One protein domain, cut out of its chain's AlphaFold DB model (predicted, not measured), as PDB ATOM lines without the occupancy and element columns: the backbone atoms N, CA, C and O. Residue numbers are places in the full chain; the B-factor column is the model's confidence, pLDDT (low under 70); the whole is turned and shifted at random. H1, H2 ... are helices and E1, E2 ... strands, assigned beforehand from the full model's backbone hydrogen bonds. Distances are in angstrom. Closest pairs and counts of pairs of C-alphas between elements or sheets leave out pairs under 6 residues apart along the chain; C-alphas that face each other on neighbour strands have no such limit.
ATOM      1  N   GLY A  25     152.217 240.170 320.940       86.88
ATOM      2  CA  GLY A  25     152.236 239.020 320.040       86.88
ATOM      3  C   GLY A  25     153.656 238.690 319.590       86.88
ATOM      4  O   GLY A  25     154.088 237.540 319.712       86.88
ATOM      5  N   ILE A  26     154.430 239.701 319.179       86.56
ATOM      6  CA  ILE A  26     155.851 239.524 318.834       86.56
ATOM      7  C   ILE A  26     156.634 239.015 320.050       86.56
ATOM      8  O   ILE A  26     157.385 238.040 319.936       86.56
ATOM      9  N   ARG A  27     156.431 239.610 321.237       89.00
ATOM     10  CA  ARG A  27     157.073 239.134 322.477       89.00
ATOM     11  C   ARG A  27     156.740 237.677 322.765       89.00
ATOM     12  O   ARG A  27     157.642 236.904 323.087       89.00
ATOM     13  N   MET A  28     155.470 237.297 322.651       90.69
ATOM     14  CA  MET A  28     155.017 235.934 322.902       90.69
ATOM     15  C   MET A  28     155.718 234.947 321.965       90.69
ATOM     16  O   MET A  28     156.334 233.996 322.442       90.69
ATOM     17  N   ILE A  29     155.706 235.196 320.653       89.69
ATOM     18  CA  ILE A  29     156.356 234.320 319.665       89.69
ATOM     19  C   ILE A  29     157.858 234.167 319.931       89.69
ATOM     20  O   ILE A  29     158.391 233.055 319.898       89.69
ATOM     21  N   LEU A  30     158.548 235.264 320.242       90.69
ATOM     22  CA  LEU A  30     159.977 235.237 320.561       90.69
ATOM     23  C   LEU A  30     160.284 234.526 321.888       90.69
ATOM     24  O   LEU A  30     161.395 234.025 322.074       90.69
ATOM     25  N   SER A  31     159.317 234.481 322.803       91.06
ATOM     26  CA  SER A  31     159.443 233.818 324.105       91.06
ATOM     27  C   SER A  31     159.183 232.315 324.018       91.06
ATOM     28  O   SER A  31     159.686 231.554 324.842       91.06
ATOM     29  N   ILE A  32     158.415 231.852 323.027       91.50
ATOM     30  CA  ILE A  32     158.124 230.425 322.858       91.50
ATOM     31  C   ILE A  32     159.402 229.684 322.464       91.50
ATOM     32  O   ILE A  32     160.103 230.039 321.513       91.50
ATOM     33  N   SER A  33     159.719 228.629 323.199       88.44
ATOM     34  CA  SER A  33     160.767 227.678 322.865       88.44
ATOM     35  C   SER A  33     160.286 226.772 321.726       88.44
ATOM     36  O   SER A  33     159.286 226.069 321.883       88.44
ATOM     37  N   PRO A  34     160.995 226.721 320.587       79.25
ATOM     38  CA  PRO A  34     160.600 225.869 319.465       79.25
ATOM     39  C   PRO A  34     160.789 224.369 319.753       79.25
ATOM     40  O   PRO A  34     160.259 223.528 319.029       79.25
ATOM     41  N   LEU A  35     161.538 224.024 320.807       84.50
ATOM     42  CA  LEU A  35     161.840 222.643 321.189       84.50
ATOM     43  C   LEU A  35     160.709 221.990 321.978       84.50
ATOM     44  O   LEU A  35     160.464 220.792 321.856       84.50
ATOM     45  N   ASP A  36     160.060 222.763 322.843       87.62
ATOM     46  CA  ASP A  36     159.120 222.226 323.822       87.62
ATOM     47  C   ASP A  36     157.857 223.053 324.031       87.62
ATOM     48  O   ASP A  36     156.980 222.638 324.785       87.62
ATOM     49  N   GLY A  37     157.743 224.185 323.341       87.06
ATOM     50  CA  GLY A  37     156.608 225.084 323.449       87.06
ATOM     51  C   GLY A  37     156.589 225.862 324.753       87.06
ATOM     52  O   GLY A  37     155.656 226.626 324.954       87.06
ATOM     53  N   SER A  38     157.580 225.687 325.633       89.38
ATOM     54  CA  SER A  38     157.653 226.433 326.886       89.38
ATOM     55  C   SER A  38     157.896 227.914 326.615       89.38
ATOM     56  O   SER A  38     158.663 228.290 325.729       89.38
ATOM     57  N   LEU A  39     157.251 228.767 327.392       90.56
ATOM     58  CA  LEU A  39     157.457 230.199 327.388       90.56
ATOM     59  C   LEU A  39     158.687 230.498 328.239       90.56
ATOM     60  O   LEU A  39     158.744 230.170 329.424       90.56
ATOM     61  N   ARG A  40     159.688 231.110 327.615       89.69
ATOM     62  CA  ARG A  40     160.934 231.520 328.255       89.69
ATOM     63  C   ARG A  40     161.003 233.041 328.272       89.69
ATOM     64  O   ARG A  40     160.784 233.651 327.227       89.69
ATOM     65  N   PRO A  41     161.319 233.664 329.420       86.38
ATOM     66  CA  PRO A  41     161.496 235.105 329.480       86.38
ATOM     67  C   PRO A  41     162.524 235.576 328.454       86.38
ATOM     68  O   PRO A  41     163.592 234.973 328.315       86.38
ATOM     69  N   LEU A  42     162.210 236.667 327.759       88.88
ATOM     70  CA  LEU A  42     163.159 237.306 326.859       88.88
ATOM     71  C   LEU A  42     164.320 237.911 327.665       88.88
ATOM     72  O   LEU A  42     164.072 238.641 328.630       88.88
ATOM     73  N   PRO A  43     165.580 237.630 327.289       87.25
ATOM     74  CA  PRO A  43     166.738 238.316 327.847       87.25
ATOM     75  C   PRO A  43     166.651 239.834 327.656       87.25
ATOM     76  O   PRO A  43     166.023 240.323 326.717       87.25
ATOM     77  N   GLN A  44     167.295 240.597 328.539       82.88
ATOM     78  CA  GLN A  44     167.310 242.063 328.441       82.88
ATOM     79  C   GLN A  44     168.288 242.573 327.373       82.88
ATOM     80  O   GLN A  44     168.154 243.688 326.882       82.88
ATOM     81  N   ASP A  45     169.270 241.754 327.020       87.06
ATOM     82  CA  ASP A  45     170.398 242.032 326.136       87.06
ATOM     83  C   ASP A  45     170.216 241.418 324.737       87.06
ATOM     84  O   ASP A  45     171.171 240.982 324.094       87.06
ATOM     85  N   LEU A  46     168.975 241.399 324.244       88.75
ATOM     86  CA  LEU A  46     168.669 240.994 322.873       88.75
ATOM     87  C   LEU A  46     169.194 242.014 321.862       88.75
ATOM     88  O   LEU A  46     168.946 243.215 321.977       88.75
ATOM     89  N   SER A  47     169.854 241.520 320.816       90.69
ATOM     90  CA  SER A  47     170.188 242.330 319.642       90.69
ATOM     91  C   SER A  47     169.120 242.127 318.577       90.69
ATOM     92  O   SER A  47     168.934 241.004 318.105       90.69
ATOM     93  N   ILE A  48     168.416 243.197 318.209       90.06
ATOM     94  CA  ILE A  48     167.348 243.169 317.208       90.06
ATOM     95  C   ILE A  48     167.773 244.014 316.015       90.06
ATOM     96  O   ILE A  48     168.137 245.179 316.158       90.06
ATOM     97  N   GLN A  49     167.713 243.413 314.833       90.50
ATOM     98  CA  GLN A  49     168.031 244.052 313.569       90.50
ATOM     99  C   GLN A  49     166.879 243.848 312.591       90.50
ATOM    100  O   GLN A  49     166.541 242.715 312.257       90.50
ATOM    101  N   GLU A  50     166.318 244.940 312.084       89.31
ATOM    102  CA  GLU A  50     165.436 244.893 310.922       89.31
ATOM    103  C   GLU A  50     166.280 244.794 309.644       89.31
ATOM    104  O   GLU A  50     167.270 245.511 309.458       89.31
ATOM    105  N   LEU A  51     165.926 243.847 308.785       88.19
ATOM    106  CA  LEU A  51     166.596 243.575 307.524       88.19
ATOM    107  C   LEU A  51     165.876 244.299 306.382       88.19
ATOM    108  O   LEU A  51     164.688 244.597 306.450       88.19
ATOM    109  N   ALA A  52     166.587 244.541 305.279       82.69
ATOM    110  CA  ALA A  52     166.057 245.292 304.134       82.69
ATOM    111  C   ALA A  52     164.819 244.654 303.465       82.69
ATOM    112  O   ALA A  52     164.133 245.314 302.689       82.69
ATOM    113  N   ASN A  53     164.547 243.376 303.734       79.69
ATOM    114  CA  ASN A  53     163.374 242.642 303.258       79.69
ATOM    115  C   ASN A  53     162.176 242.696 304.233       79.69
ATOM    116  O   ASN A  53     161.192 242.004 303.993       79.69
ATOM    117  N   GLY A  54     162.257 243.470 305.321       82.69
ATOM    118  CA  GLY A  54     161.231 243.535 306.367       82.69
ATOM    119  C   GLY A  54     161.299 242.397 307.392       82.69
ATOM    120  O   GLY A  54     160.499 242.370 308.323       82.69
ATOM    121  N   SER A  55     162.241 241.458 307.257       88.25
ATOM    122  CA  SER A  55     162.476 240.442 308.284       88.25
ATOM    123  C   SER A  55     163.141 241.052 309.518       88.25
ATOM    124  O   SER A  55     163.974 241.950 309.409       88.25
ATOM    125  N   MET A  56     162.860 240.502 310.695       90.12
ATOM    126  CA  MET A  56     163.575 240.831 311.925       90.12
ATOM    127  C   MET A  56     164.537 239.708 312.285       90.12
ATOM    128  O   MET A  56     164.136 238.551 312.394       90.12
ATOM    129  N   ARG A  57     165.798 240.041 312.539       93.25
ATOM    130  CA  ARG A  57     166.793 239.130 313.102       93.25
ATOM    131  C   ARG A  57     167.036 239.470 314.568       93.25
ATOM    132  O   ARG A  57     167.387 240.596 314.899       93.25
ATOM    133  N   ILE A  58     166.884 238.474 315.429       93.38
ATOM    134  CA  ILE A  58     167.030 238.554 316.877       93.38
ATOM    135  C   ILE A  58     168.187 237.645 317.274       93.38
ATOM    136  O   ILE A  58     168.138 236.443 317.023       93.38
ATOM    137  N   SER A  59     169.226 238.202 317.888       93.94
ATOM    138  CA  SER A  59     170.345 237.429 318.438       93.94
ATOM    139  C   SER A  59     170.231 237.376 319.955       93.94
ATOM    140  O   SER A  59     170.079 238.413 320.605       93.94
ATOM    141  N   TYR A  60     170.302 236.165 320.496       92.69
ATOM    142  CA  TYR A  60     170.207 235.883 321.919       92.69
ATOM    143  C   TYR A  60     171.610 235.774 322.541       92.69
ATOM    144  O   TYR A  60     172.570 235.416 321.850       92.69
ATOM    145  N   PRO A  61     171.752 236.030 323.854       90.88
ATOM    146  CA  PRO A  61     173.047 235.965 324.543       90.88
ATOM    147  C   PRO A  61     173.667 234.564 324.571       90.88
ATOM    148  O   PRO A  61     174.880 234.420 324.700       90.88
ATOM    149  N   ASP A  62     172.840 233.525 324.443       90.56
ATOM    150  CA  ASP A  62     173.283 232.133 324.351       90.56
ATOM    151  C   ASP A  62     173.892 231.778 322.981       90.56
ATOM    152  O   ASP A  62     174.351 230.655 322.786       90.56
ATOM    153  N   GLY A  63     173.923 232.730 322.041       91.88
ATOM    154  CA  GLY A  63     174.420 232.551 320.680       91.88
ATOM    155  C   GLY A  63     173.367 232.045 319.696       91.88
ATOM    156  O   GLY A  63     173.664 231.943 318.506       91.88
ATOM    157  N   SER A  64     172.145 231.752 320.151       93.81
ATOM    158  CA  SER A  64     171.046 231.418 319.248       93.81
ATOM    159  C   SER A  64     170.541 232.656 318.503       93.81
ATOM    160  O   SER A  64     170.628 233.794 318.969       93.81
ATOM    161  N   VAL A  65     170.018 232.438 317.301       95.12
ATOM    162  CA  VAL A  65     169.492 233.491 316.431       95.12
ATOM    163  C   VAL A  65     168.106 233.090 315.958       95.12
ATOM    164  O   VAL A  65     167.896 231.953 315.539       95.12
ATOM    165  N   ARG A  66     167.164 234.029 315.976       94.19
ATOM    166  CA  ARG A  66     165.842 233.873 315.368       94.19
ATOM    167  C   ARG A  66     165.656 234.902 314.274       94.19
ATOM    168  O   ARG A  66     165.902 236.082 314.485       94.19
ATOM    169  N   GLU A  67     165.211 234.460 313.112       94.44
ATOM    170  CA  GLU A  67     164.825 235.337 312.014       94.44
ATOM    171  C   GLU A  67     163.322 235.209 311.788       94.44
ATOM    172  O   GLU A  67     162.847 234.144 311.399       94.44
ATOM    173  N   LEU A  68     162.584 236.275 312.085       92.00
ATOM    174  CA  LEU A  68     161.158 236.409 311.820       92.00
ATOM    175  C   LEU A  68     160.974 237.017 310.435       92.00
ATOM    176  O   LEU A  68     161.390 238.144 310.179       92.00
ATOM    177  N   ILE A  69     160.343 236.262 309.556       90.44
ATOM    178  CA  ILE A  69     160.017 236.629 308.188       90.44
ATOM    179  C   ILE A  69     158.503 236.868 308.164       90.44
ATOM    180  O   ILE A  69     157.746 235.908 308.339       90.44
ATOM    181  N   PRO A  70     158.042 238.119 308.011       84.44
ATOM    182  CA  PRO A  70     156.614 238.412 307.987       84.44
ATOM    183  C   PRO A  70     155.944 237.774 306.761       84.44
ATOM    184  O   PRO A  70     156.515 237.763 305.668       84.44
ATOM    185  N   GLY A  71     154.744 237.229 306.959       82.62
ATOM    186  CA  GLY A  71     153.883 236.694 305.907       82.62
ATOM    187  C   GLY A  71     152.720 237.634 305.583       82.62
ATOM    188  O   GLY A  71     152.798 238.846 305.798       82.62
ATOM    189  N   ALA A  72     151.638 237.059 305.054       77.94
ATOM    190  CA  ALA A  72     150.354 237.746 304.949       77.94
ATOM    191  C   ALA A  72     149.756 238.014 306.347       77.94
ATOM    192  O   ALA A  72     150.353 237.673 307.365       77.94
ATOM    193  N   GLU A  73     148.601 238.674 306.414       76.56
ATOM    194  CA  GLU A  73     147.936 239.047 307.671       76.56
ATOM    195  C   GLU A  73     147.868 237.883 308.674       76.56
ATOM    196  O   GLU A  73     147.286 236.842 308.392       76.56
ATOM    197  N   GLY A  74     148.498 238.054 309.842       74.56
ATOM    198  CA  GLY A  74     148.537 237.033 310.896       74.56
ATOM    199  C   GLY A  74     149.519 235.878 310.660       74.56
ATOM    200  O   GLY A  74     149.768 235.099 311.576       74.56
ATOM    201  N   GLU A  75     150.129 235.776 309.483       86.69
ATOM    202  CA  GLU A  75     151.059 234.708 309.129       86.69
ATOM    203  C   GLU A  75     152.524 235.146 309.215       86.69
ATOM    204  O   GLU A  75     152.891 236.319 309.080       86.69
ATOM    205  N   GLY A  76     153.406 234.169 309.389       89.69
ATOM    206  CA  GLY A  76     154.837 234.400 309.313       89.69
ATOM    207  C   GLY A  76     155.642 233.116 309.313       89.69
ATOM    208  O   GLY A  76     155.131 232.020 309.522       89.69
ATOM    209  N   ARG A  77     156.944 233.265 309.106       92.06
ATOM    210  CA  ARG A  77     157.914 232.188 309.259       92.06
ATOM    211  C   ARG A  77     158.996 232.617 310.225       92.06
ATOM    212  O   ARG A  77     159.509 233.723 310.145       92.06
ATOM    213  N   MET A  78     159.393 231.718 311.105       93.94
ATOM    214  CA  MET A  78     160.525 231.891 311.996       93.94
ATOM    215  C   MET A  78     161.583 230.851 311.668       93.94
ATOM    216  O   MET A  78     161.305 229.655 311.619       93.94
ATOM    217  N   ILE A  79     162.818 231.297 311.484       95.19
ATOM    218  CA  ILE A  79     163.981 230.420 311.388       95.19
ATOM    219  C   ILE A  79     164.779 230.587 312.672       95.19
ATOM    220  O   ILE A  79     165.361 231.640 312.912       95.19
ATOM    221  N   THR A  80     164.827 229.543 313.490       95.38
ATOM    222  CA  THR A  80     165.678 229.490 314.679       95.38
ATOM    223  C   THR A  80     166.958 228.740 314.347       95.38
ATOM    224  O   THR A  80     166.912 227.611 313.872       95.38
ATOM    225  N   THR A  81     168.105 229.349 314.619       96.19
ATOM    226  CA  THR A  81     169.410 228.685 314.657       96.19
ATOM    227  C   THR A  81     169.837 228.618 316.114       96.19
ATOM    228  O   THR A  81     170.010 229.651 316.755       96.19
ATOM    229  N   LEU A  82     169.937 227.411 316.659       94.12
ATOM    230  CA  LEU A  82     170.352 227.175 318.037       94.12
ATOM    231  C   LEU A  82     171.866 227.378 318.190       94.12
ATOM    232  O   LEU A  82     172.608 227.410 317.208       94.12
ATOM    233  N   ALA A  83     172.328 227.496 319.435       92.69
ATOM    234  CA  ALA A  83     173.740 227.714 319.753       92.69
ATOM    235  C   ALA A  83     174.666 226.580 319.264       92.69
ATOM    236  O   ALA A  83     175.849 226.803 319.016       92.69
ATOM    237  N   ASP A  84     174.131 225.368 319.105       92.50
ATOM    238  CA  ASP A  84     174.834 224.201 318.559       92.50
ATOM    239  C   ASP A  84     174.821 224.139 317.016       92.50
ATOM    240  O   ASP A  84     175.382 223.216 316.425       92.50
ATOM    241  N   GLY A  85     174.199 225.120 316.355       92.62
ATOM    242  CA  GLY A  85     174.049 225.197 314.904       92.62
ATOM    243  C   GLY A  85     172.843 224.438 314.344       92.62
ATOM    244  O   GLY A  85     172.585 224.536 313.141       92.62
ATOM    245  N   ALA A  86     172.077 223.716 315.169       93.88
ATOM    246  CA  ALA A  86     170.843 223.083 314.722       93.88
ATOM    247  C   ALA A  86     169.826 224.146 314.285       93.88
ATOM    248  O   ALA A  86     169.706 225.214 314.889       93.88
ATOM    249  N   ARG A  87     169.079 223.855 313.217       95.81
ATOM    250  CA  ARG A  87     168.112 224.798 312.639       95.81
ATOM    251  C   ARG A  87     166.699 224.277 312.809       95.81
ATOM    252  O   ARG A  87     166.453 223.090 312.633       95.81
ATOM    253  N   ILE A  88     165.769 225.166 313.123       96.31
ATOM    254  CA  ILE A  88     164.340 224.880 313.204       96.31
ATOM    255  C   ILE A  88     163.621 225.923 312.361       96.31
ATOM    256  O   ILE A  88     163.777 227.121 312.595       96.31
ATOM    257  N   GLN A  89     162.849 225.472 311.380       96.31
ATOM    258  CA  GLN A  89     161.912 226.327 310.665       96.31
ATOM    259  C   GLN A  89     160.538 226.152 311.296       96.31
ATOM    260  O   GLN A  89     160.091 225.019 311.443       96.31
ATOM    261  N   SER A  90     159.883 227.256 311.630       95.19
ATOM    262  CA  SER A  90     158.536 227.295 312.187       95.19
ATOM    263  C   SER A  90     157.658 228.184 311.317       95.19
ATOM    264  O   SER A  90     157.974 229.356 311.137       95.19
ATOM    265  N   ASP A  91     156.567 227.652 310.788       93.50
ATOM    266  CA  ASP A  91     155.512 228.443 310.162       93.50
ATOM    267  C   ASP A  91     154.488 228.829 311.242       93.50
ATOM    268  O   ASP A  91     154.123 228.007 312.090       93.50
ATOM    269  N   LEU A  92     154.091 230.100 311.251       91.25
ATOM    270  CA  LEU A  92     153.247 230.721 312.264       91.25
ATOM    271  C   LEU A  92     151.957 231.229 311.644       91.25
ATOM    272  O   LEU A  92     151.979 231.848 310.582       91.25
ATOM    273  N   SER A  93     150.864 231.040 312.372       89.56
ATOM    274  CA  SER A  93     149.574 231.658 312.084       89.56
ATOM    275  C   SER A  93     148.972 232.179 313.379       89.56
ATOM    276  O   SER A  93     148.929 231.460 314.378       89.56
ATOM    277  N   MET A  94     148.501 233.419 313.355       85.25
ATOM    278  CA  MET A  94     147.854 234.124 314.456       85.25
ATOM    279  C   MET A  94     146.584 234.767 313.901       85.25
ATOM    280  O   MET A  94     146.656 235.694 313.099       85.25
ATOM    281  N   GLY A  95     145.424 234.254 314.292       78.94
ATOM    282  CA  GLY A  95     144.140 234.730 313.786       78.94
ATOM    283  C   GLY A  95     142.983 233.903 314.327       78.94
ATOM    284  O   GLY A  95     143.189 232.823 314.873       78.94
ATOM    285  N   GLU A  96     141.762 234.428 314.209       80.75
ATOM    286  CA  GLU A  96     140.526 233.738 314.622       80.75
ATOM    287  C   GLU A  96     140.545 233.229 316.082       80.75
ATOM    288  O   GLU A  96     139.943 232.208 316.415       80.75
ATOM    289  N   GLY A  97     141.254 233.930 316.977       86.00
ATOM    290  CA  GLY A  97     141.401 233.527 318.377       86.00
ATOM    291  C   GLY A  97     142.287 232.290 318.587       86.00
ATOM    292  O   GLY A  97     142.191 231.628 319.626       86.00
ATOM    293  N   GLN A  98     143.145 231.961 317.619       90.62
ATOM    294  CA  GLN A  98     144.085 230.851 317.685       90.62
ATOM    295  C   GLN A  98     145.482 231.261 317.209       90.62
ATOM    296  O   GLN A  98     145.670 231.992 316.239       90.62
ATOM    297  N   VAL A  99     146.493 230.719 317.884       90.56
ATOM    298  CA  VAL A  99     147.887 230.761 317.458       90.56
ATOM    299  C   VAL A  99     148.353 229.341 317.178       90.56
ATOM    300  O   VAL A  99     148.201 228.449 318.018       90.56
ATOM    301  N   THR A 100     148.942 229.126 316.006       92.44
ATOM    302  CA  THR A 100     149.566 227.853 315.646       92.44
ATOM    303  C   THR A 100     151.024 228.048 315.254       92.44
ATOM    304  O   THR A 100     151.394 229.046 314.637       92.44
ATOM    305  N   LEU A 101     151.866 227.095 315.658       93.12
ATOM    306  CA  LEU A 101     153.258 227.000 315.230       93.12
ATOM    307  C   LEU A 101     153.527 225.581 314.743       93.12
ATOM    308  O   LEU A 101     153.494 224.636 315.533       93.12
ATOM    309  N   ALA A 102     153.831 225.440 313.459       93.88
ATOM    310  CA  ALA A 102     154.241 224.183 312.849       93.88
ATOM    311  C   ALA A 102     155.742 224.232 312.576       93.88
ATOM    312  O   ALA A 102     156.197 225.059 311.794       93.88
ATOM    313  N   SER A 103     156.519 223.366 313.221       94.50
ATOM    314  CA  SER A 103     157.978 223.398 313.147       94.50
ATOM    315  C   SER A 103     158.575 222.111 312.598       94.50
ATOM    316  O   SER A 103     158.063 221.019 312.840       94.50
ATOM    317  N   ILE A 104     159.705 222.248 311.907       94.25
ATOM    318  CA  ILE A 104     160.575 221.156 311.481       94.25
ATOM    319  C   ILE A 104     162.027 221.485 311.830       94.25
ATOM    320  O   ILE A 104     162.548 222.544 311.472       94.25
ATOM    321  N   SER A 105     162.683 220.582 312.553       94.62
ATOM    322  CA  SER A 105     164.104 220.691 312.869       94.62
ATOM    323  C   SER A 105     164.974 220.134 311.738       94.62
ATOM    324  O   SER A 105     164.550 219.295 310.940       94.62
ATOM    325  N   SER A 106     166.247 220.517 311.722       91.81
ATOM    326  CA  SER A 106     167.270 219.961 310.833       91.81
ATOM    327  C   SER A 106     167.550 218.476 311.077       91.81
ATOM    328  O   SER A 106     168.174 217.828 310.244       91.81
ATOM    329  N   THR A 107     167.086 217.919 312.201       89.75
ATOM    330  CA  THR A 107     167.146 216.480 312.497       89.75
ATOM    331  C   THR A 107     165.917 215.716 311.997       89.75
ATOM    332  O   THR A 107     165.893 214.489 312.083       89.75
ATOM    333  N   GLY A 108     164.909 216.413 311.461       89.06
ATOM    334  CA  GLY A 108     163.663 215.836 310.953       89.06
ATOM    335  C   GLY A 108     162.565 215.656 312.005       89.06
ATOM    336  O   GLY A 108     161.533 215.061 311.695       89.06
ATOM    337  N   GLU A 109     162.760 216.144 313.235       93.19
ATOM    338  CA  GLU A 109     161.697 216.192 314.244       93.19
ATOM    339  C   GLU A 109     160.699 217.286 313.866       93.19
ATOM    340  O   GLU A 109     161.088 218.391 313.481       93.19
ATOM    341  N   LYS A 110     159.406 216.976 313.963       93.94
ATOM    342  CA  LYS A 110     158.330 217.936 313.716       93.94
ATOM    343  C   LYS A 110     157.593 218.228 315.009       93.94
ATOM    344  O   LYS A 110     157.355 217.314 315.798       93.94
ATOM    345  N   SER A 111     157.185 219.470 315.206       93.69
ATOM    346  CA  SER A 111     156.341 219.859 316.332       93.69
ATOM    347  C   SER A 111     155.201 220.758 315.872       93.69
ATOM    348  O   SER A 111     155.355 221.555 314.954       93.69
ATOM    349  N   PHE A 112     154.043 220.611 316.502       94.50
ATOM    350  CA  PHE A 112     152.856 221.415 316.239       94.50
ATOM    351  C   PHE A 112     152.339 221.939 317.567       94.50
ATOM    352  O   PHE A 112     151.919 221.149 318.407       94.50
ATOM    353  N   LEU A 113     152.392 223.250 317.767       94.50
ATOM    354  CA  LEU A 113     151.809 223.928 318.919       94.50
ATOM    355  C   LEU A 113     150.506 224.597 318.485       94.50
ATOM    356  O   LEU A 113     150.491 225.327 317.499       94.50
ATOM    357  N   SER A 114     149.439 224.367 319.243       94.12
ATOM    358  CA  SER A 114     148.179 225.102 319.154       94.12
ATOM    359  C   SER A 114     147.920 225.801 320.479       94.12
ATOM    360  O   SER A 114     147.991 225.170 321.536       94.12
ATOM    361  N   LEU A 115     147.583 227.083 320.415       94.38
ATOM    362  CA  LEU A 115     147.315 227.949 321.554       94.38
ATOM    363  C   LEU A 115     146.037 228.751 321.300       94.38
ATOM    364  O   LEU A 115     145.859 229.313 320.225       94.38
ATOM    365  N   ASN A 116     145.156 228.800 322.291       92.69
ATOM    366  CA  ASN A 116     143.982 229.669 322.313       92.69
ATOM    367  C   ASN A 116     143.610 229.991 323.770       92.69
ATOM    368  O   ASN A 116     144.330 229.638 324.706       92.69
ATOM    369  N   GLU A 117     142.460 230.627 323.988       90.06
ATOM    370  CA  GLU A 117     141.982 230.987 325.330       90.06
ATOM    371  C   GLU A 117     141.752 229.797 326.281       90.06
ATOM    372  O   GLU A 117     141.753 229.989 327.505       90.06
ATOM    373  N   ASN A 118     141.565 228.593 325.726       89.81
ATOM    374  CA  ASN A 118     141.230 227.366 326.446       89.81
ATOM    375  C   ASN A 118     142.469 226.554 326.846       89.81
ATOM    376  O   ASN A 118     142.371 225.685 327.712       89.81
ATOM    377  N   GLY A 119     143.630 226.812 326.240       91.44
ATOM    378  CA  GLY A 119     144.866 226.120 326.591       91.44
ATOM    379  C   GLY A 119     145.927 226.107 325.497       91.44
ATOM    380  O   GLY A 119     145.746 226.633 324.400       91.44
ATOM    381  N   ALA A 120     147.038 225.445 325.820       93.69
ATOM    382  CA  ALA A 120     148.134 225.156 324.905       93.69
ATOM    383  C   ALA A 120     148.322 223.639 324.775       93.69
ATOM    384  O   ALA A 120     148.347 222.923 325.779       93.69
ATOM    385  N   ASN A 121     148.486 223.145 323.551       93.31
ATOM    386  CA  ASN A 121     148.782 221.740 323.280       93.31
ATOM    387  C   ASN A 121     149.899 221.631 322.246       93.31
ATOM    388  O   ASN A 121     149.880 222.340 321.241       93.31
ATOM    389  N   MET A 122     150.853 220.737 322.492       94.56
ATOM    390  CA  MET A 122     151.933 220.427 321.577       94.56
ATOM    391  C   MET A 122     151.894 218.961 321.158       94.56
ATOM    392  O   MET A 122     151.974 218.060 321.989       94.56
ATOM    393  N   GLN A 123     151.899 218.720 319.854       94.88
ATOM    394  CA  GLN A 123     152.214 217.420 319.286       94.88
ATOM    395  C   GLN A 123     153.666 217.401 318.811       94.88
ATOM    396  O   GLN A 123     154.137 218.366 318.211       94.88
ATOM    397  N   ARG A 124     154.376 216.299 319.045       93.62
ATOM    398  CA  ARG A 124     155.713 216.054 318.498       93.62
ATOM    399  C   ARG A 124     155.729 214.778 317.688       93.62
ATOM    400  O   ARG A 124     155.074 213.803 318.043       93.62
ATOM    401  N   ILE A 125     156.500 214.794 316.613       93.81
ATOM    402  CA  ILE A 125     156.684 213.672 315.708       93.81
ATOM    403  C   ILE A 125     158.182 213.477 315.536       93.81
ATOM    404  O   ILE A 125     158.872 214.324 314.968       93.81
ATOM    405  N   THR A 126     158.693 212.360 316.041       93.94
ATOM    406  CA  THR A 126     160.109 212.021 315.875       93.94
ATOM    407  C   THR A 126     160.416 211.717 314.404       93.94
ATOM    408  O   THR A 126     159.506 211.359 313.650       93.94
ATOM    409  N   PRO A 127     161.693 211.750 313.978       90.94
ATOM    410  CA  PRO A 127     162.065 211.364 312.613       90.94
ATOM    411  C   PRO A 127     161.637 209.932 312.244       90.94
ATOM    412  O   PRO A 127     161.383 209.632 311.082       90.94
ATOM    413  N   GLY A 128     161.521 209.046 313.242       92.38
ATOM    414  CA  GLY A 128     161.017 207.678 313.083       92.38
ATOM    415  C   GLY A 128     159.487 207.561 313.034       92.38
ATOM    416  O   GLY A 128     158.976 206.446 312.959       92.38
ATOM    417  N   GLY A 129     158.753 208.675 313.107       91.12
ATOM    418  CA  GLY A 129     157.293 208.720 313.020       91.12
ATOM    419  C   GLY A 129     156.550 208.471 314.335       91.12
ATOM    420  O   GLY A 129     155.336 208.285 314.320       91.12
ATOM    421  N   THR A 130     157.235 208.451 315.483       95.31
ATOM    422  CA  THR A 130     156.555 208.338 316.783       95.31
ATOM    423  C   THR A 130     155.884 209.658 317.129       95.31
ATOM    424  O   THR A 130     156.560 210.683 317.188       95.31
ATOM    425  N   VAL A 131     154.579 209.614 317.396       95.12
ATOM    426  CA  VAL A 131     153.779 210.782 317.775       95.12
ATOM    427  C   VAL A 131     153.589 210.827 319.290       95.12
ATOM    428  O   VAL A 131     153.230 209.818 319.900       95.12
ATOM    429  N   SER A 132     153.792 211.993 319.898       93.56
ATOM    430  CA  SER A 132     153.472 212.259 321.303       93.56
ATOM    431  C   SER A 132     152.709 213.572 321.452       93.56
ATOM    432  O   SER A 132     152.975 214.535 320.739       93.56
ATOM    433  N   ASN A 133     151.758 213.607 322.386       93.81
ATOM    434  CA  ASN A 133     151.033 214.823 322.754       93.81
ATOM    435  C   ASN A 133     151.488 215.260 324.147       93.81
ATOM    436  O   ASN A 133     151.582 214.439 325.062       93.81
ATOM    437  N   VAL A 134     151.780 216.546 324.298       91.44
ATOM    438  CA  VAL A 134     152.361 217.147 325.494       91.44
ATOM    439  C   VAL A 134     151.660 218.476 325.751       91.44
ATOM    440  O   VAL A 134     151.416 219.254 324.832       91.44
ATOM    441  N   ILE A 135     151.347 218.754 327.010       93.75
ATOM    442  CA  ILE A 135     150.947 220.096 327.435       93.75
ATOM    443  C   ILE A 135     152.240 220.833 327.801       93.75
ATOM    444  O   ILE A 135     152.976 220.316 328.648       93.75
ATOM    445  N   PRO A 136     152.557 221.981 327.174       92.62
ATOM    446  CA  PRO A 136     153.719 222.771 327.560       92.62
ATOM    447  C   PRO A 136     153.683 223.095 329.056       92.62
ATOM    448  O   PRO A 136     152.624 223.409 329.595       92.62
ATOM    449  N   GLU A 137     154.835 223.055 329.722       92.75
ATOM    450  CA  GLU A 137     154.921 223.307 331.170       92.75
ATOM    451  C   GLU A 137     154.353 224.683 331.553       92.75
ATOM    452  O   GLU A 137     153.689 224.824 332.573       92.75
ATOM    453  N   SER A 138     154.534 225.671 330.677       93.25
ATOM    454  CA  SER A 138     154.063 227.048 330.830       93.25
ATOM    455  C   SER A 138     152.717 227.313 330.133       93.25
ATOM    456  O   SER A 138     152.514 228.382 329.550       93.25
ATOM    457  N   ALA A 139     151.827 226.318 330.053       91.56
ATOM    458  CA  ALA A 139     150.564 226.455 329.319       91.56
ATOM    459  C   ALA A 139     149.710 227.627 329.831       91.56
ATOM    460  O   ALA A 139     149.127 228.355 329.030       91.56
ATOM    461  N   SER A 140     149.669 227.852 331.144       92.12
ATOM    462  CA  SER A 140     148.960 228.981 331.758       92.12
ATOM    463  C   SER A 140     149.505 230.338 331.314       92.12
ATOM    464  O   SER A 140     148.742 231.235 330.959       92.12
ATOM    465  N   GLU A 141     150.824 230.483 331.305       94.25
ATOM    466  CA  GLU A 141     151.539 231.703 330.949       94.25
ATOM    467  C   GLU A 141     151.416 231.992 329.450       94.25
ATOM    468  O   GLU A 141     151.301 233.152 329.049       94.25
ATOM    469  N   LEU A 142     151.374 230.946 328.619       93.12
ATOM    470  CA  LEU A 142     151.074 231.067 327.192       93.12
ATOM    471  C   LEU A 142     149.664 231.602 326.967       93.12
ATOM    472  O   LEU A 142     149.493 232.537 326.194       93.12
ATOM    473  N   VAL A 143     148.663 231.058 327.665       94.00
ATOM    474  CA  VAL A 143     147.277 231.545 327.567       94.00
ATOM    475  C   VAL A 143     147.178 232.998 328.032       94.00
ATOM    476  O   VAL A 143     146.472 233.794 327.418       94.00
ATOM    477  N   GLN A 144     147.898 233.376 329.090       93.06
ATOM    478  CA  GLN A 144     147.945 234.766 329.543       93.06
ATOM    479  C   GLN A 144     148.586 235.688 328.495       93.06
ATOM    480  O   GLN A 144     148.018 236.734 328.186       93.06
ATOM    481  N   SER A 145     149.718 235.281 327.919       91.88
ATOM    482  CA  SER A 145     150.414 236.043 326.871       91.88
ATOM    483  C   SER A 145     149.559 236.173 325.608       91.88
ATOM    484  O   SER A 145     149.515 237.234 324.994       91.88
ATOM    485  N   PHE A 146     148.816 235.120 325.261       92.38
ATOM    486  CA  PHE A 146     147.854 235.125 324.165       92.38
ATOM    487  C   PHE A 146     146.739 236.146 324.398       92.38
ATOM    488  O   PHE A 146     146.455 236.949 323.517       92.38
ATOM    489  N   ARG A 147     146.150 236.184 325.600       91.31
ATOM    490  CA  ARG A 147     145.115 237.177 325.939       91.31
ATOM    491  C   ARG A 147     145.636 238.609 325.868       91.31
ATOM    492  O   ARG A 147     144.899 239.496 325.457       91.31
ATOM    493  N   GLU A 148     146.884 238.837 326.271       90.38
ATOM    494  CA  GLU A 148     147.525 240.150 326.154       90.38
ATOM    495  C   GLU A 148     147.723 240.549 324.685       90.38
ATOM    496  O   GLU A 148     147.420 241.683 324.315       90.38
ATOM    497  N   ALA A 149     148.172 239.614 323.843       87.88
ATOM    498  CA  ALA A 149     148.329 239.831 322.408       87.88
ATOM    499  C   ALA A 149     146.989 240.121 321.713       87.88
ATOM    500  O   ALA A 149     146.893 241.085 320.959       87.88
ATOM    501  N   GLU A 150     145.943 239.354 322.021       87.56
ATOM    502  CA  GLU A 150     144.587 239.567 321.499       87.56
ATOM    503  C   GLU A 150     144.005 240.918 321.932       87.56
ATOM    504  O   GLU A 150     143.467 241.660 321.112       87.56
ATOM    505  N   ALA A 151     144.140 241.276 323.212       86.94
ATOM    506  CA  ALA A 151     143.659 242.560 323.716       86.94
ATOM    507  C   ALA A 151     144.387 243.738 323.053       86.94
ATOM    508  O   ALA A 151     143.772 244.763 322.759       86.94
ATOM    509  N   PHE A 152     145.690 243.592 322.797       85.94
ATOM    510  CA  PHE A 152     146.465 244.592 322.072       85.94
ATOM    511  C   PHE A 152     146.033 244.703 320.610       85.94
ATOM    512  O   PHE A 152     145.838 245.819 320.137       85.94
ATOM    513  N   ALA A 153     145.825 243.581 319.916       82.56
ATOM    514  CA  ALA A 153     145.356 243.578 318.532       82.56
ATOM    515  C   ALA A 153     143.992 244.277 318.394       82.56
ATOM    516  O   ALA A 153     143.839 245.153 317.548       82.56
ATOM    517  N   GLN A 154     143.046 243.979 319.291       82.50
ATOM    518  CA  GLN A 154     141.734 244.637 319.325       82.50
ATOM    519  C   GLN A 154     141.841 246.138 319.635       82.50
ATOM    520  O   GLN A 154     141.159 246.960 319.028       82.50
ATOM    521  N   ALA A 155     142.711 246.524 320.572       80.44
ATOM    522  CA  ALA A 155     142.938 247.933 320.884       80.44
ATOM    523  C   ALA A 155     143.615 248.689 319.725       80.44
ATOM    524  O   ALA A 155     143.370 249.880 319.542       80.44
TER     525      ALA A 155
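AT A GLANCE: This is residues 25 to 155 of the 308 residues of an uncharacterized protein of Actinobacteria bacterium (UniProt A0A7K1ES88). One large, twisted sheet of nine strands, E1 to E9, forms a curled wall, with two helices, the short H1 and the longer H2, over one face and no named helix over the other. H1 and H2 run side by side, and the long stretch of residues 32 to 46 leads from H1 to E1 at one edge of the sheet. The 131 printed residues hold the named elements in the order H1, E1 to E9, H2; the sheet's order is that of the chain, antiparallel throughout. The class is mixed, helices and strands; the whole is compact, with a radius of gyration of the C-alphas of 14.3 A and spans of 39 by 35 by 28 A.

HOW THE PARTS SIT: Begin at the edge strand E1, residues 47 to 50, and cross the sheet; the N and O pairs named on the way are within hydrogen-bond range. E1 forms a hairpin with E2, residues 56 to 59: look at N 49 and O 57, 2.8 A. Next come E3, residues 65 to 70, with N 58 and O 66 at 2.8 A, and E4, residues 75 to 81, with N 69 and O 77 at 2.7 A. E5, residues 87 to 95, follows with N 78 and O 90 at 2.8 A, then E6, residues 98 to 105, with N 91 and O 102 at 2.8 A. E7, residues 110 to 116, has N 101 and O 113 at 2.9 A; E8, residues 119 to 125, has N 112 and O 123 at 2.8 A. The other edge strand is E9, residues 131 to 134, with N 124 and O 132 at 2.8 A. The nine strands are a meander, each the antiparallel neighbour of the one before. From edge to edge the strands' lines turn by 114 degrees. H2, residues 139 to 155, is on the sheet at a height of 7.7 A, only just over E8 alone, with 5 of its C-alphas falling on E8 and 2 on E7. It runs across the strands, at 63 degrees to E8 on the local plane; their closest C-alphas, of Ala 120 and Ala 139, are 5.2 A apart. H1, residues 25 to 31, is on the same face; together they make two layers, helices on one face of a sheet. H1 and H2 touch, with the closest C-alphas, of Gly 25 and Ala 149, 4.6 A apart, at a shallow tilt of 26 degrees, opposite ways. Every O i to N i+4 pair is within hydrogen-bond range in H1 and H2.

IN THESE COORDINATES: Find C-alpha 87 at (168.112, 224.798, 312.639); from there E5, the longest strand by residues, runs 26.0 A to C-alpha 95. E6 runs 23.0 A and E7 20.4 A. H1 begins at C-alpha 25, (152.236, 239.020, 320.040). H2 runs 24.3 A, ending at C-alpha 155, (142.938, 247.933, 320.884).

THE WHOLE: The farthest C-alphas, of Gly 128 and Ala 155, are 44.8 A apart. The printed part has no cut; the link from H1 to E1 is long, the other links tight. No printed residue is under 70 in pLDDT, and the mean of the printed part is 90.4.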